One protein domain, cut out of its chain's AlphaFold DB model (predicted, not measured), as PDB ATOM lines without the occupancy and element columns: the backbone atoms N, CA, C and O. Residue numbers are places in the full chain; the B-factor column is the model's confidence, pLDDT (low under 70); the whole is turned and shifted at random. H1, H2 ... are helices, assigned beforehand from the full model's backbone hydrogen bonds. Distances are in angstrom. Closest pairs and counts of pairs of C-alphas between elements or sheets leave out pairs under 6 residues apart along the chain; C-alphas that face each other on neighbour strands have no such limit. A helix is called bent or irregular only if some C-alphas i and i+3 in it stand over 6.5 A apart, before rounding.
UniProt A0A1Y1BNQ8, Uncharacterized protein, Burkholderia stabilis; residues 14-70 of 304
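Overview. This is residues 14 to 70 of the 304 residues of an uncharacterized protein of Burkholderia stabilis (UniProt A0A1Y1BNQ8). H1 lies across one side of a second layer made by H2, H3 and H4. The two long helices, H1 and H3, cross about perpendicular near the beginning of H1, and the short helices H2 and H4 each come near both of them. A short parallel pairing, residues 32 to 33 with 66 to 67, ties the link before H2 to the stretch after H4. The printed part has 57 residues with four named helices, in the order H1, H2, H3, H4, and no named strand; its class is all helix. It is compact, with a radius of gyration of the C-alphas of 10.1 A, and rounded, spanning 26 by 21 by 20 A.

Along the chain. H1, residues 14 to 27, begins with C-alpha 14 at (103.161, 22.561, 17.201) and is 20.2 A long. H2 is residues 34 to 39. H3, residues 45 to 58, is also 20.2 A long and ends with C-alpha 58 at (106.392, 31.471, 25.289). H4, residues 60 to 65, is irregular, with C-alphas 61 and 64 7.2 A apart; C-alpha 65 is at (94.945, 30.712, 33.817).

Arrangement. H1 touches H3 with residues 14 to 18 alone, at residues 51 to 55 of H3. The closest C-alphas, of Tyr 18 and Phe 55, are 6.1 A apart, and the lines are about perpendicular at 78 degrees. H2 is close to but not clearly touching H1, the closest C-alphas being those of Ile 21 and Ile 37 at 6.6 A. It stands likewise to H3, with the C-alphas of Arg 38 and Val 48 closest at 6.2 A. H4 is close to but not clearly touching H1, Leu 25 to Arg 65 being the closest C-alphas at 6.9 A, and H3, Leu 56 to Val 63 at 6.3 A. H2 and H4 are apart. Every O i to N i+4 pair is within hydrogen-bond range in H1, H2 and H3; H4 has 0 of 2, but 2 of 3 O i to N i+3 pairs.

Size, cuts and confidence. The two C-alphas farthest apart, of Glu 29 and Ala 44, are 26.6 A apart. The printed part has no cut. The links H2 to H3 and H3 to H4 are tight, and H1 to H2 is short. The mean pLDDT of the printed part is 91.3, and no printed residue is under 70.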
ATOM      1  N   THR A  14     103.019  22.016  15.845       90.50
ATOM      2  CA  THR A  14     103.161  22.561  17.201       90.50
ATOM      3  C   THR A  14     102.399  23.875  17.362       90.50
ATOM      4  O   THR A  14     101.739  24.064  18.378       90.50
ATOM      5  N   GLN A  15     102.432  24.752  16.355       93.38
ATOM      6  CA  GLN A  15     101.694  26.012  16.399       93.38
ATOM      7  C   GLN A  15     100.182  25.784  16.518       93.38
ATOM      8  O   GLN A  15      99.550  26.413  17.355       93.38
ATOM      9  N   ARG A  16      99.614  24.819  15.778       93.25
ATOM     10  CA  ARG A  16      98.188  24.463  15.904       93.25
ATOM     11  C   ARG A  16      97.810  24.042  17.323       93.25
ATOM     12  O   ARG A  16      96.789  24.478  17.833       93.25
ATOM     13  N   VAL A  17      98.661  23.247  17.974       93.25
ATOM     14  CA  VAL A  17      98.468  22.862  19.382       93.25
ATOM     15  C   VAL A  17      98.447  24.096  20.288       93.25
ATOM     16  O   VAL A  17      97.620  24.177  21.190       93.25
ATOM     17  N   TYR A  18      99.330  25.070  20.055       94.69
ATOM     18  CA  TYR A  18      99.360  26.308  20.840       94.69
ATOM     19  C   TYR A  18      98.129  27.173  20.613       94.69
ATOM     20  O   TYR A  18      97.589  27.706  21.578       94.69
ATOM     21  N   ASP A  19      97.674  27.281  19.368       95.56
ATOM     22  CA  ASP A  19      96.479  28.044  19.025       95.56
ATOM     23  C   ASP A  19      95.231  27.415  19.666       95.56
ATOM     24  O   ASP A  19      94.395  28.132  20.202       95.56
ATOM     25  N   GLU A  20      95.125  26.081  19.708       95.94
ATOM     26  CA  GLU A  20      94.034  25.383  20.404       95.94
ATOM     27  C   GLU A  20      94.050  25.616  21.921       95.94
ATOM     28  O   GLU A  20      93.002  25.911  22.504       95.94
ATOM     29  N   ILE A  21      95.224  25.536  22.563       95.88
ATOM     30  CA  ILE A  21      95.375  25.853  23.994       95.88
ATOM     31  C   ILE A  21      94.955  27.303  24.246       95.88
ATOM     32  O   ILE A  21      94.117  27.553  25.109       95.88
ATOM     33  N   ARG A  22      95.504  28.246  23.472       96.44
ATOM     34  CA  ARG A  22      95.208  29.676  23.589       96.44
ATOM     35  C   ARG A  22      93.717  29.943  23.428       96.44
ATOM     36  O   ARG A  22      93.111  30.499  24.333       96.44
ATOM     37  N   ASN A  23      93.110  29.458  22.346       96.56
ATOM     38  CA  ASN A  23      91.681  29.619  22.093       96.56
ATOM     39  C   ASN A  23      90.846  29.093  23.263       96.56
ATOM     40  O   ASN A  23      89.872  29.732  23.658       96.56
ATOM     41  N   LYS A  24      91.218  27.950  23.854       96.88
ATOM     42  CA  LYS A  24      90.490  27.415  25.007       96.88
ATOM     43  C   LYS A  24      90.604  28.316  26.241       96.88
ATOM     44  O   LYS A  24      89.609  28.486  26.949       96.88
ATOM     45  N   LEU A  25      91.786  28.867  26.501       95.88
ATOM     46  CA  LEU A  25      92.020  29.779  27.622       95.88
ATOM     47  C   LEU A  25      91.313  31.123  27.400       95.88
ATOM     48  O   LEU A  25      90.643  31.606  28.305       95.88
ATOM     49  N   ASP A  26      91.364  31.686  26.197       95.44
ATOM     50  CA  ASP A  26      90.751  32.982  25.882       95.44
ATOM     51  C   ASP A  26      89.220  32.941  25.890       95.44
ATOM     52  O   ASP A  26      88.572  33.912  26.268       95.44
ATOM     53  N   THR A  27      88.628  31.803  25.518       95.12
ATOM     54  CA  THR A  27      87.164  31.628  25.470       95.12
ATOM     55  C   THR A  27      86.540  31.178  26.790       95.12
ATOM     56  O   THR A  27      85.315  31.132  26.894       95.12
ATOM     57  N   THR A  28      87.342  30.815  27.792       93.69
ATOM     58  CA  THR A  28      86.830  30.376  29.097       93.69
ATOM     59  C   THR A  28      87.032  31.483  30.123       93.69
ATOM     60  O   THR A  28      88.168  31.849  30.408       93.69
ATOM     61  N   GLU A  29      85.957  31.996  30.721       88.56
ATOM     62  CA  GLU A  29      86.079  32.940  31.836       88.56
ATOM     63  C   GLU A  29      86.731  32.250  33.049       88.56
ATOM     64  O   GLU A  29      86.278  31.201  33.508       88.56
ATOM     65  N   GLY A  30      87.815  32.832  33.567       89.06
ATOM     66  CA  GLY A  30      88.539  32.312  34.730       89.06
ATOM     67  C   GLY A  30      89.615  31.265  34.412       89.06
ATOM     68  O   GLY A  30      90.242  31.284  33.346       89.06
ATOM     69  N   GLN A  31      89.890  30.406  35.398       90.62
ATOM     70  CA  GLN A  31      90.910  29.358  35.321       90.62
ATOM     71  C   GLN A  31      90.372  28.099  34.632       90.62
ATOM     72  O   GLN A  31      89.224  27.704  34.825       90.62
ATOM     73  N   VAL A  32      91.231  27.436  33.860       91.81
ATOM     74  CA  VAL A  32      90.940  26.170  33.184       91.81
ATOM     75  C   VAL A  32      91.741  25.054  33.843       91.81
ATOM     76  O   VAL A  32      92.969  25.100  33.887       91.81
ATOM     77  N   HIS A  33      91.052  24.024  34.329       90.69
ATOM     78  CA  HIS A  33      91.711  22.847  34.893       90.69
ATOM     79  C   HIS A  33      92.534  22.112  33.829       90.69
ATOM     80  O   HIS A  33      92.065  21.903  32.707       90.69
ATOM     81  N   PHE A  34      93.737  21.658  34.188       89.75
ATOM     82  CA  PHE A  34      94.658  20.962  33.284       89.75
ATOM     83  C   PHE A  34      94.004  19.802  32.511       89.75
ATOM     84  O   PHE A  34      94.268  19.622  31.323       89.75
ATOM     85  N   ASP A  35      93.107  19.040  33.142       88.94
ATOM     86  CA  ASP A  35      92.406  17.933  32.473       88.94
ATOM     87  C   ASP A  35      91.520  18.374  31.300       88.94
ATOM     88  O   ASP A  35      91.355  17.609  30.348       88.94
ATOM     89  N   VAL A  36      90.994  19.602  31.323       91.56
ATOM     90  CA  VAL A  36      90.239  20.169  30.196       91.56
ATOM     91  C   VAL A  36      91.173  20.414  29.015       91.56
ATOM     92  O   VAL A  36      90.839  20.058  27.890       91.56
ATOM     93  N   ILE A  37      92.369  20.952  29.275       92.44
ATOM     94  CA  ILE A  37      93.406  21.146  28.250       92.44
ATOM     95  C   ILE A  37      93.868  19.794  27.704       92.44
ATOM     96  O   ILE A  37      94.011  19.627  26.496       92.44
ATOM     97  N   ARG A  38      94.057  18.800  28.579       91.69
ATOM     98  CA  ARG A  38      94.383  17.428  28.173       91.69
ATOM     99  C   ARG A  38      93.317  16.850  27.242       91.69
ATOM    100  O   ARG A  38      93.678  16.222  26.255       91.69
ATOM    101  N   GLY A  39      92.041  17.087  27.539       91.94
ATOM    102  CA  GLY A  39      90.905  16.617  26.743       91.94
ATOM    103  C   GLY A  39      90.797  17.223  25.340       91.94
ATOM    104  O   GLY A  39      90.068  16.671  24.522       91.94
ATOM    105  N   LEU A  40      91.529  18.303  25.034       92.12
ATOM    106  CA  LEU A  40      91.593  18.866  23.677       92.12
ATOM    107  C   LEU A  40      92.334  17.944  22.698       92.12
ATOM    108  O   LEU A  40      92.116  18.016  21.493       92.12
ATOM    109  N   PHE A  41      93.207  17.072  23.207       92.81
ATOM    110  CA  PHE A  41      94.120  16.289  22.387       92.81
ATOM    111  C   PHE A  41      93.893  14.788  22.568       92.81
ATOM    112  O   PHE A  41      93.775  14.286  23.681       92.81
ATOM    113  N   SER A  42      93.962  14.037  21.470       89.81
ATOM    114  CA  SER A  42      93.950  12.564  21.485       89.81
ATOM    115  C   SER A  42      95.308  11.941  21.846       89.81
ATOM    116  O   SER A  42      95.445  10.720  21.899       89.81
ATOM    117  N   THR A  43      96.337  12.764  22.073       88.94
ATOM    118  CA  THR A  43      97.698  12.299  22.372       88.94
ATOM    119  C   THR A  43      97.891  11.955  23.848       88.94
ATOM    120  O   THR A  43      97.169  12.426  24.725       88.94
ATOM    121  N   ALA A  44      98.907  11.139  24.139       86.00
ATOM    122  CA  ALA A  44      99.225  10.736  25.503       86.00
ATOM    123  C   ALA A  44      99.530  11.943  26.413       86.00
ATOM    124  O   ALA A  44     100.191  12.904  26.008       86.00
ATOM    125  N   ALA A  45      99.124  11.850  27.682       83.38
ATOM    126  CA  ALA A  45      99.289  12.919  28.671       83.38
ATOM    127  C   ALA A  45     100.721  13.499  28.772       83.38
ATOM    128  O   ALA A  45     100.841  14.719  28.901       83.38
ATOM    129  N   PRO A  46     101.817  12.713  28.676       86.50
ATOM    130  CA  PRO A  46     103.174  13.267  28.681       86.50
ATOM    131  C   PRO A  46     103.447  14.236  27.523       86.50
ATOM    132  O   PRO A  46     104.115  15.251  27.717       86.50
ATOM    133  N   THR A  47     102.900  13.960  26.338       87.38
ATOM    134  CA  THR A  47     103.045  14.816  25.153       87.38
ATOM    135  C   THR A  47     102.299  16.131  25.342       87.38
ATOM    136  O   THR A  47     102.864  17.193  25.083       87.38
ATOM    137  N   VAL A  48     101.075  16.077  25.876       88.00
ATOM    138  CA  VAL A  48     100.300  17.283  26.206       88.00
ATOM    139  C   VAL A  48     101.025  18.122  27.256       88.00
ATOM    140  O   VAL A  48     101.205  19.319  27.055       88.00
ATOM    141  N   LYS A  49     101.540  17.497  28.326       88.62
ATOM    142  CA  LYS A  49     102.351  18.191  29.340       88.62
ATOM    143  C   LYS A  49     103.573  18.864  28.716       88.62
ATOM    144  O   LYS A  49     103.836  20.020  29.027       88.62
ATOM    145  N   LYS A  50     104.304  18.176  27.831       89.88
ATOM    146  CA  LYS A  50     105.464  18.748  27.130       89.88
ATOM    147  C   LYS A  50     105.066  19.978  26.313       89.88
ATOM    148  O   LYS A  50     105.666  21.031  26.498       89.88
ATOM    149  N   ASN A  51     104.044  19.860  25.466       90.94
ATOM    150  CA  ASN A  51     103.565  20.977  24.651       90.94
ATOM    151  C   ASN A  51     103.095  22.148  25.515       90.94
ATOM    152  O   ASN A  51     103.404  23.291  25.190       90.94
ATOM    153  N   LEU A  52     102.421  21.867  26.632       92.44
ATOM    154  CA  LEU A  52     101.949  22.895  27.548       92.44
ATOM    155  C   LEU A  52     103.096  23.634  28.251       92.44
ATOM    156  O   LEU A  52     103.045  24.856  28.352       92.44
ATOM    157  N   ARG A  53     104.167  22.936  28.671       91.06
ATOM    158  CA  ARG A  53     105.378  23.604  29.197       91.06
ATOM    159  C   ARG A  53     105.957  24.567  28.171       91.06
ATOM    160  O   ARG A  53     106.252  25.709  28.495       91.06
ATOM    161  N   THR A  54     106.095  24.106  26.932       91.25
ATOM    162  CA  THR A  54     106.672  24.901  25.844       91.25
ATOM    163  C   THR A  54     105.778  26.087  25.460       91.25
ATOM    164  O   THR A  54     106.289  27.170  25.178       91.25
ATOM    165  N   PHE A  55     104.455  25.909  25.510       94.38
ATOM    166  CA  PHE A  55     103.477  26.985  25.351       94.38
ATOM    167  C   PHE A  55     103.627  28.047  26.447       94.38
ATOM    168  O   PHE A  55     103.788  29.221  26.120       94.38
ATOM    169  N   LEU A  56     103.630  27.651  27.724       93.75
ATOM    170  CA  LEU A  56     103.740  28.588  28.850       93.75
ATOM    171  C   LEU A  56     105.088  29.309  28.874       93.75
ATOM    172  O   LEU A  56     105.132  30.494  29.169       93.75
ATOM    173  N   ALA A  57     106.169  28.644  28.467       91.25
ATOM    174  CA  ALA A  57     107.473  29.287  28.326       91.25
ATOM    175  C   ALA A  57     107.511  30.378  27.234       91.25
ATOM    176  O   ALA A  57     108.411  31.206  27.240       91.25
ATOM    177  N   ARG A  58     106.562  30.387  26.284       91.56
ATOM    178  CA  ARG A  58     106.392  31.471  25.289       91.56
ATOM    179  C   ARG A  58     105.316  32.478  25.660       91.56
ATOM    180  O   ARG A  58     105.261  33.546  25.069       91.56
ATOM    181  N   ASN A  59     104.406  32.097  26.545       92.25
ATOM    182  CA  ASN A  59     103.243  32.896  26.900       92.25
ATOM    183  C   ASN A  59     103.083  32.854  28.435       92.25
ATOM    184  O   ASN A  59     102.131  32.238  28.929       92.25
ATOM    185  N   PRO A  60     104.027  33.445  29.194       90.75
ATOM    186  CA  PRO A  60     104.029  33.388  30.659       90.75
ATOM    187  C   PRO A  60     102.750  33.970  31.279       90.75
ATOM    188  O   PRO A  60     102.317  33.512  32.335       90.75
ATOM    189  N   ASP A  61     102.078  34.893  30.590       91.31
ATOM    190  CA  ASP A  61     100.814  35.506  31.020       91.31
ATOM    191  C   ASP A  61      99.677  34.493  31.237       91.31
ATOM    192  O   ASP A  61      98.724  34.786  31.948       91.31
ATOM    193  N   TYR A  62      99.764  33.288  30.660       93.06
ATOM    194  CA  TYR A  62      98.753  32.239  30.840       93.06
ATOM    195  C   TYR A  62      99.009  31.329  32.043       93.06
ATOM    196  O   TYR A  62      98.198  30.440  32.308       93.06
ATOM    197  N   VAL A  63     100.115  31.497  32.774       91.25
ATOM    198  CA  VAL A  63     100.476  30.613  33.897       91.25
ATOM    199  C   VAL A  63      99.375  30.559  34.956       91.25
ATOM    200  O   VAL A  63      99.044  29.480  35.440       91.25
ATOM    201  N   ASP A  64      98.771  31.696  35.298       89.69
ATOM    202  CA  ASP A  64      97.716  31.777  36.311       89.69
ATOM    203  C   ASP A  64      96.321  31.399  35.784       89.69
ATOM    204  O   ASP A  64      95.393  31.242  36.579       89.69
ATOM    205  N   ARG A  65      96.178  31.180  34.469       92.81
ATOM    206  CA  ARG A  65      94.945  30.712  33.817       92.81
ATOM    207  C   ARG A  65      94.773  29.195  33.868       92.81
ATOM    208  O   ARG A  65      93.705  28.716  33.493       92.81
ATOM    209  N   ILE A  66      95.779  28.439  34.313       90.88
ATOM    210  CA  ILE A  66      95.759  26.971  34.284       90.88
ATOM    211  C   ILE A  66      95.858  26.399  35.695       90.88
ATOM    212  O   ILE A  66      96.898  26.471  36.343       90.88
ATOM    213  N   GLU A  67      94.781  25.772  36.155       88.81
ATOM    214  CA  GLU A  67      94.748  25.076  37.442       88.81
ATOM    215  C   GLU A  67      95.381  23.680  37.315       88.81
ATOM    216  O   GLU A  67      95.136  22.947  36.349       88.81
ATOM    217  N   GLY A  68      96.189  23.295  38.305       82.75
ATOM    218  CA  GLY A  68      96.761  21.947  38.401       82.75
ATOM    219  C   GLY A  68      97.901  21.624  37.449       82.75
ATOM    220  O   GLY A  68      98.273  20.459  37.285       82.75
ATOM    221  N   PHE A  69      98.503  22.649  36.852       86.88
ATOM    222  CA  PHE A  69      99.718  22.504  36.071       86.88
ATOM    223  C   PHE A  69     100.741  23.566  36.453       86.88
ATOM    224  O   PHE A  69     100.554  24.747  36.182       86.88
ATOM    225  N   LEU A  70     101.857  23.134  37.040       86.56
ATOM    226  CA  LEU A  70     102.963  24.024  37.371       86.56
ATOM    227  C   LEU A  70     104.053  23.929  36.285       86.56
ATOM    228  O   LEU A  70     104.560  22.824  36.043       86.56
TER     229      LEU A  70